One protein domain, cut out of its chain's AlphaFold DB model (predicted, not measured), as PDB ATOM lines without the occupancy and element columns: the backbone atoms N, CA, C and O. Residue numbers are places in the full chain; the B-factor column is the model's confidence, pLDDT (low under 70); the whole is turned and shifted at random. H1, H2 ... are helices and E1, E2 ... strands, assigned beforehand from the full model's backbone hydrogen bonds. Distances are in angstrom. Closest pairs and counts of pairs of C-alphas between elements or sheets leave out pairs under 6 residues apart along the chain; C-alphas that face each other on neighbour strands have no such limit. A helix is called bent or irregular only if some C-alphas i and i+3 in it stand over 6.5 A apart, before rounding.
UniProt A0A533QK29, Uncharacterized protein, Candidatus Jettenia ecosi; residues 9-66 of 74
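AT A GLANCE: This is residues 9 to 66 of the 74 residues of an uncharacterized protein of Candidatus Jettenia ecosi (UniProt A0A533QK29). Two helices, H1 and H2, make an open V that closes at their tight link, and a two-stranded hairpin, E1 and E2, stands beyond the far end of H2. The contacts are few, and the space between H1 and the hairpin is open. The printed part has 58 residues with two named helices followed by two named strands, H1, H2, E1, E2; the sheet's order is E1 - E2, antiparallel, and the class is mixed, helices and strands. The whole is loose, with a radius of gyration of the C-alphas of 13.2 A and spans of 37 by 25 by 17 A.

IN THESE COORDINATES: Find C-alpha 9 at (209.290, 189.030, 276.871); from there H1 runs through residues 9 to 19, 15.4 A. H2, residues 21 to 39, begins at C-alpha 21, (226.095, 183.470, 267.405), and runs 27.6 A. It is irregular: C-alphas 22 and 25 are 7.7 A apart. E1 is residues 49 to 55, 13.3 A. E2, residues 61 to 64, ends at C-alpha 64, (203.081, 174.100, 273.253).

HOW THE PARTS SIT: Look at Leu 17 and Tyr 27, whose C-alphas, 5.1 A apart, are the closest of H1 and H2. The two helices touch, H2 with residues 23 to 30 alone, at a steep tilt of 48 degrees, opposite ways. In H1 every O i to N i+4 pair is within hydrogen-bond range, in H2 13 of 15. Further on, E1 and E2 form a hairpin, antiparallel at 133 degrees; C-alphas 50 and 63 face each other at 4.4 A. Here N 49 and O 64, at 2.9 A, and N 64 and O 49, at 2.8 A, are within hydrogen-bond range. H1 is apart from E1 and E2, and H2 is apart from E2.

THE WHOLE: The two C-alphas farthest apart, those of Lys 21 and Asn 59, are 38.1 A apart. The printed part has no cut. The links H1 to H2 and E1 to E2 are tight, and the link H2 to E1, nine residues, is short. The mean pLDDT of the printed part is 95.3, and no printed residue is under 70.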
ATOM      1  N   GLN A   9     208.363 190.092 276.483       97.75
ATOM      2  CA  GLN A   9     209.290 189.030 276.871       97.75
ATOM      3  C   GLN A   9     209.654 188.124 275.685       97.75
ATOM      4  O   GLN A   9     210.833 187.865 275.454       97.75
ATOM      5  N   ALA A  10     208.671 187.677 274.895       97.44
ATOM      6  CA  ALA A  10     208.933 186.819 273.739       97.44
ATOM      7  C   ALA A  10     209.768 187.534 272.661       97.44
ATOM      8  O   ALA A  10     210.666 186.931 272.071       97.44
ATOM      9  N   LYS A  11     209.522 188.833 272.428       98.19
ATOM     10  CA  LYS A  11     210.341 189.657 271.520       98.19
ATOM     11  C   LYS A  11     211.787 189.742 271.999       98.19
ATOM     12  O   LYS A  11     212.702 189.571 271.195       98.19
ATOM     13  N   GLU A  12     211.996 189.974 273.292       98.25
ATOM     14  CA  GLU A  12     213.334 190.050 273.877       98.25
ATOM     15  C   GLU A  12     214.065 188.705 273.794       98.25
ATOM     16  O   GLU A  12     215.217 188.650 273.363       98.25
ATOM     17  N   GLN A  13     213.394 187.600 274.127       97.56
ATOM     18  CA  GLN A  13     213.955 186.254 274.009       97.56
ATOM     19  C   GLN A  13     214.346 185.934 272.560       97.56
ATOM     20  O   GLN A  13     215.460 185.473 272.306       97.56
ATOM     21  N   LEU A  14     213.475 186.243 271.594       97.75
ATOM     22  CA  LEU A  14     213.773 186.070 270.172       97.75
ATOM     23  C   LEU A  14     214.956 186.944 269.724       97.75
ATOM     24  O   LEU A  14     215.778 186.495 268.923       97.75
ATOM     25  N   HIS A  15     215.066 188.170 270.244       97.88
ATOM     26  CA  HIS A  15     216.202 189.050 269.982       97.88
ATOM     27  C   HIS A  15     217.508 188.470 270.539       97.88
ATOM     28  O   HIS A  15     218.492 188.407 269.808       97.88
ATOM     29  N   ARG A  16     217.511 187.962 271.778       97.44
ATOM     30  CA  ARG A  16     218.682 187.310 272.389       97.44
ATOM     31  C   ARG A  16     219.157 186.108 271.565       97.44
ATOM     32  O   ARG A  16     220.348 186.004 271.279       97.44
ATOM     33  N   LEU A  17     218.229 185.260 271.104       96.75
ATOM     34  CA  LEU A  17     218.543 184.150 270.192       96.75
ATOM     35  C   LEU A  17     219.181 184.637 268.882       96.75
ATOM     36  O   LEU A  17     220.063 183.977 268.343       96.75
ATOM     37  N   LYS A  18     218.719 185.776 268.353       97.50
ATOM     38  CA  LYS A  18     219.229 186.360 267.107       97.50
ATOM     39  C   LYS A  18     220.650 186.907 267.263       97.50
ATOM     40  O   LYS A  18     221.433 186.811 266.320       97.50
ATOM     41  N   THR A  19     220.955 187.534 268.397       97.38
ATOM     42  CA  THR A  19     222.236 188.219 268.620       97.38
ATOM     43  C   THR A  19     223.355 187.284 269.057       97.38
ATOM     44  O   THR A  19     224.516 187.546 268.750       97.38
ATOM     45  N   ASP A  20     223.029 186.193 269.748       96.00
ATOM     46  CA  ASP A  20     224.015 185.195 270.152       96.00
ATOM     47  C   ASP A  20     224.355 184.255 268.982       96.00
ATOM     48  O   ASP A  20     223.528 183.467 268.512       96.00
ATOM     49  N   LYS A  21     225.610 184.307 268.514       92.88
ATOM     50  CA  LYS A  21     226.095 183.470 267.405       92.88
ATOM     51  C   LYS A  21     225.983 181.971 267.714       92.88
ATOM     52  O   LYS A  21     225.678 181.194 266.802       92.88
ATOM     53  N   GLY A  22     226.174 181.573 268.975       94.88
ATOM     54  CA  GLY A  22     226.055 180.188 269.434       94.88
ATOM     55  C   GLY A  22     224.622 179.655 269.374       94.88
ATOM     56  O   GLY A  22     224.413 178.450 269.244       94.88
ATOM     57  N   LEU A  23     223.623 180.543 269.368       94.62
ATOM     58  CA  LEU A  23     222.199 180.192 269.341       94.62
ATOM     59  C   LEU A  23     221.563 180.316 267.952       94.62
ATOM     60  O   LEU A  23     220.357 180.117 267.801       94.62
ATOM     61  N   SER A  24     222.353 180.570 266.907       94.06
ATOM     62  CA  SER A  24     221.854 180.780 265.540       94.06
ATOM     63  C   SER A  24     220.987 179.629 265.002       94.06
ATOM     64  O   SER A  24     220.006 179.877 264.291       94.06
ATOM     65  N   LYS A  25     221.296 178.371 265.358       93.56
ATOM     66  CA  LYS A  25     220.464 177.203 265.017       93.56
ATOM     67  C   LYS A  25     219.081 177.307 265.668       93.56
ATOM     68  O   LYS A  25     218.075 177.222 264.966       93.56
ATOM     69  N   ARG A  26     219.045 177.567 266.978       94.94
ATOM     70  CA  ARG A  26     217.811 177.730 267.758       94.94
ATOM     71  C   ARG A  26     216.999 178.932 267.277       94.94
ATOM     72  O   ARG A  26     215.791 178.823 267.109       94.94
ATOM     73  N   TYR A  27     217.649 180.045 266.934       96.69
ATOM     74  CA  TYR A  27     216.984 181.203 266.328       96.69
ATOM     75  C   TYR A  27     216.254 180.844 265.027       96.69
ATOM     76  O   TYR A  27     215.079 181.177 264.858       96.69
ATOM     77  N   LYS A  28     216.925 180.138 264.107       96.06
ATOM     78  CA  LYS A  28     216.311 179.693 262.846       96.06
ATOM     79  C   LYS A  28     215.141 178.742 263.097       96.06
ATOM     80  O   LYS A  28     214.117 178.867 262.428       96.06
ATOM     81  N   ALA A  29     215.284 177.834 264.059       95.88
ATOM     82  CA  ALA A  29     214.254 176.882 264.454       95.88
ATOM     83  C   ALA A  29     212.999 177.592 264.997       95.88
ATOM     84  O   ALA A  29     211.908 177.421 264.455       95.88
ATOM     85  N   VAL A  30     213.166 178.503 265.964       96.69
ATOM     86  CA  VAL A  30     212.072 179.313 266.530       96.69
ATOM     87  C   VAL A  30     211.414 180.189 265.461       96.69
ATOM     88  O   VAL A  30     210.189 180.225 265.360       96.69
ATOM     89  N   LYS A  31     212.199 180.845 264.596       97.19
ATOM     90  CA  LYS A  31     211.655 181.650 263.488       97.19
ATOM     91  C   LYS A  31     210.814 180.800 262.525       97.19
ATOM     92  O   LYS A  31     209.757 181.248 262.082       97.19
ATOM     93  N   LYS A  32     211.265 179.583 262.207       96.69
ATOM     94  CA  LYS A  32     210.529 178.637 261.357       96.69
ATOM     95  C   LYS A  32     209.233 178.174 262.026       96.69
ATOM     96  O   LYS A  32     208.206 178.128 261.356       96.69
ATOM     97  N   ALA A  33     209.263 177.890 263.327       96.94
ATOM     98  CA  ALA A  33     208.075 177.515 264.086       96.94
ATOM     99  C   ALA A  33     207.025 178.639 264.091       96.94
ATOM    100  O   ALA A  33     205.867 178.389 263.772       96.94
ATOM    101  N   ILE A  34     207.434 179.891 264.333       96.81
ATOM    102  CA  ILE A  34     206.543 181.064 264.251       96.81
ATOM    103  C   ILE A  34     205.925 181.192 262.851       96.81
ATOM    104  O   ILE A  34     204.722 181.423 262.719       96.81
ATOM    105  N   TYR A  35     206.724 181.002 261.798       96.69
ATOM    106  CA  TYR A  35     206.214 181.009 260.429       96.69
ATOM    107  C   TYR A  35     205.166 179.908 260.211       96.69
ATOM    108  O   TYR A  35     204.082 180.194 259.705       96.69
ATOM    109  N   PHE A  36     205.433 178.674 260.641       96.88
ATOM    110  CA  PHE A  36     204.459 177.587 260.541       96.88
ATOM    111  C   PHE A  36     203.189 177.858 261.340       96.88
ATOM    112  O   PHE A  36     202.113 177.661 260.788       96.88
ATOM    113  N   LEU A  37     203.286 178.391 262.559       96.31
ATOM    114  CA  LEU A  37     202.123 178.800 263.354       96.31
ATOM    115  C   LEU A  37     201.269 179.835 262.611       96.31
ATOM    116  O   LEU A  37     200.046 179.721 262.595       96.31
ATOM    117  N   SER A  38     201.901 180.795 261.926       97.00
ATOM    118  CA  SER A  38     201.176 181.774 261.109       97.00
ATOM    119  C   SER A  38     200.478 181.142 259.897       97.00
ATOM    120  O   SER A  38     199.446 181.629 259.452       97.00
ATOM    121  N   GLN A  39     200.994 180.046 259.337       97.12
ATOM    122  CA  GLN A  39     200.368 179.387 258.184       97.12
ATOM    123  C   GLN A  39     199.284 178.396 258.609       97.12
ATOM    124  O   GLN A  39     198.155 178.453 258.127       97.12
ATOM    125  N   ASN A  40     199.645 177.487 259.507       95.25
ATOM    126  CA  ASN A  40     198.817 176.407 260.009       95.25
ATOM    127  C   ASN A  40     199.290 176.024 261.427       95.25
ATOM    128  O   ASN A  40     200.292 175.320 261.565       95.25
ATOM    129  N   PRO A  41     198.550 176.403 262.483       92.31
ATOM    130  CA  PRO A  41     198.871 176.037 263.859       92.31
ATOM    131  C   PRO A  41     198.965 174.527 264.108       92.31
ATOM    132  O   PRO A  41     199.624 174.117 265.051       92.31
ATOM    133  N   LYS A  42     198.360 173.691 263.251       93.38
ATOM    134  CA  LYS A  42     198.419 172.219 263.313       93.38
ATOM    135  C   LYS A  42     199.455 171.618 262.355       93.38
ATOM    136  O   LYS A  42     199.348 170.452 261.980       93.38
ATOM    137  N   HIS A  43     200.423 172.406 261.885       93.56
ATOM    138  CA  HIS A  43     201.449 171.919 260.966       93.56
ATOM    139  C   HIS A  43     202.226 170.744 261.601       93.56
ATOM    140  O   HIS A  43     202.710 170.881 262.724       93.56
ATOM    141  N   PRO A  44     202.423 169.608 260.902       90.25
ATOM    142  CA  PRO A  44     202.988 168.390 261.500       90.25
ATOM    143  C   PRO A  44     204.403 168.587 262.063       90.25
ATOM    144  O   PRO A  44     204.780 167.966 263.050       90.25
ATOM    145  N   GLY A  45     205.174 169.509 261.482       89.75
ATOM    146  CA  GLY A  45     206.505 169.872 261.976       89.75
ATOM    147  C   GLY A  45     206.541 170.679 263.282       89.75
ATOM    148  O   GLY A  45     207.639 170.976 263.730       89.75
ATOM    149  N   LEU A  46     205.394 171.077 263.847       92.94
ATOM    150  CA  LEU A  46     205.310 171.786 265.133       92.94
ATOM    151  C   LEU A  46     205.075 170.849 266.324       92.94
ATOM    152  O   LEU A  46     205.317 171.269 267.449       92.94
ATOM    153  N   GLN A  47     204.568 169.630 266.080       92.00
ATOM    154  CA  GLN A  47     204.190 168.664 267.124       92.00
ATOM    155  C   GLN A  47     203.431 169.337 268.279       92.00
ATOM    156  O   GLN A  47     203.865 169.338 269.423       92.00
ATOM    157  N   THR A  48     202.336 170.023 267.955       92.75
ATOM    158  CA  THR A  48     201.635 170.844 268.943       92.75
ATOM    159  C   THR A  48     200.876 170.000 269.955       92.75
ATOM    160  O   THR A  48     200.090 169.137 269.556       92.75
ATOM    161  N   HIS A  49     201.001 170.336 271.236       92.94
ATOM    162  CA  HIS A  49     200.218 169.733 272.310       92.94
ATOM    163  C   HIS A  49     199.433 170.800 273.061       92.94
ATOM    164  O   HIS A  49     199.904 171.910 273.294       92.94
ATOM    165  N   LYS A  50     198.192 170.470 273.418       94.88
ATOM    166  CA  LYS A  50     197.343 171.340 274.227       94.88
ATOM    167  C   LYS A  50     197.599 171.053 275.699       94.88
ATOM    168  O   LYS A  50     197.497 169.900 276.121       94.88
ATOM    169  N   PHE A  51     197.812 172.094 276.494       95.19
ATOM    170  CA  PHE A  51     197.778 171.952 277.942       95.19
ATOM    171  C   PHE A  51     196.340 171.718 278.410       95.19
ATOM    172  O   PHE A  51     195.417 172.468 278.084       95.19
ATOM    173  N   THR A  52     196.135 170.659 279.188       93.00
ATOM    174  CA  THR A  52     194.822 170.319 279.756       93.00
ATOM    175  C   THR A  52     194.585 170.990 281.106       93.00
ATOM    176  O   THR A  52     193.440 171.291 281.439       93.00
ATOM    177  N   THR A  53     195.657 171.264 281.852       94.50
ATOM    178  CA  THR A  53     195.633 171.818 283.214       94.50
ATOM    179  C   THR A  53     195.943 173.314 283.281       94.50
ATOM    180  O   THR A  53     195.634 173.947 284.286       94.50
ATOM    181  N   LEU A  54     196.524 173.890 282.225       95.38
ATOM    182  CA  LEU A  54     196.884 175.306 282.158       95.38
ATOM    183  C   LEU A  54     195.906 176.067 281.257       95.38
ATOM    184  O   LEU A  54     195.621 175.643 280.134       95.38
ATOM    185  N   ARG A  55     195.412 177.206 281.746       96.06
ATOM    186  CA  ARG A  55     194.549 178.124 280.996       96.06
ATOM    187  C   ARG A  55     195.102 179.537 281.037       96.06
ATOM    188  O   ARG A  55     195.759 179.920 282.004       96.06
ATOM    189  N   GLY A  56     194.826 180.297 279.982       93.75
ATOM    190  CA  GLY A  56     195.143 181.717 279.952       93.75
ATOM    191  C   GLY A  56     194.294 182.515 280.953       93.75
ATOM    192  O   GLY A  56     193.286 182.004 281.455       93.75
ATOM    193  N   PRO A  57     194.667 183.773 281.250       93.94
ATOM    194  CA  PRO A  57     193.961 184.624 282.210       93.94
ATOM    195  C   PRO A  57     192.468 184.812 281.911       93.94
ATOM    196  O   PRO A  57     191.701 185.132 282.815       93.94
ATOM    197  N   LYS A  58     192.045 184.620 280.655       95.69
ATOM    198  CA  LYS A  58     190.645 184.695 280.218       95.69
ATOM    199  C   LYS A  58     190.102 183.330 279.790       95.69
ATOM    200  O   LYS A  58     189.248 183.250 278.911       95.69
ATOM    201  N   ASN A  59     190.591 182.255 280.410       94.94
ATOM    202  CA  ASN A  59     190.291 180.866 280.061       94.94
ATOM    203  C   ASN A  59     190.727 180.458 278.643       94.94
ATOM    204  O   ASN A  59     190.187 179.496 278.093       94.94
ATOM    205  N   GLU A  60     191.716 181.139 278.054       95.81
ATOM    206  CA  GLU A  60     192.237 180.747 276.745       95.81
ATOM    207  C   GLU A  60     192.873 179.350 276.786       95.81
ATOM    208  O   GLU A  60     193.468 178.930 277.784       95.81
ATOM    209  N   GLU A  61     192.764 178.629 275.672       96.31
ATOM    210  CA  GLU A  61     193.514 177.396 275.469       96.31
ATOM    211  C   GLU A  61     194.999 177.718 275.292       96.31
ATOM    212  O   GLU A  61     195.363 178.616 274.533       96.31
ATOM    213  N   ILE A  62     195.858 176.963 275.975       96.12
ATOM    214  CA  ILE A  62     197.307 177.091 275.835       96.12
ATOM    215  C   ILE A  62     197.840 175.868 275.103       96.12
ATOM    216  O   ILE A  62     197.458 174.732 275.393       96.12
ATOM    217  N   PHE A  63     198.743 176.120 274.163       95.19
ATOM    218  CA  PHE A  63     199.421 175.097 273.385       95.19
ATOM    219  C   PHE A  63     200.931 175.268 273.510       95.19
ATOM    220  O   PHE A  63     201.434 176.391 273.555       95.19
ATOM    221  N   GLU A  64     201.648 174.153 273.517       94.44
ATOM    222  CA  GLU A  64     203.081 174.100 273.253       94.44
ATOM    223  C   GLU A  64     203.329 173.632 271.820       94.44
ATOM    224  O   GLU A  64     202.571 172.833 271.268       94.44
ATOM    225  N   ALA A  65     204.384 174.160 271.209       94.50
ATOM    226  CA  ALA A  65     204.841 173.784 269.881       94.50
ATOM    227  C   ALA A  65     206.363 173.653 269.922       94.50
ATOM    228  O   ALA A  65     207.063 174.591 270.311       94.50
ATOM    229  N   TYR A  66     206.879 172.505 269.502       91.81
ATOM    230  CA  TYR A  66     208.308 172.243 269.505       91.81
ATOM    231  C   TYR A  66     208.988 173.005 268.366       91.81
ATOM    232  O   TYR A  66     208.715 172.792 267.184       91.81
TER     233      TYR A  66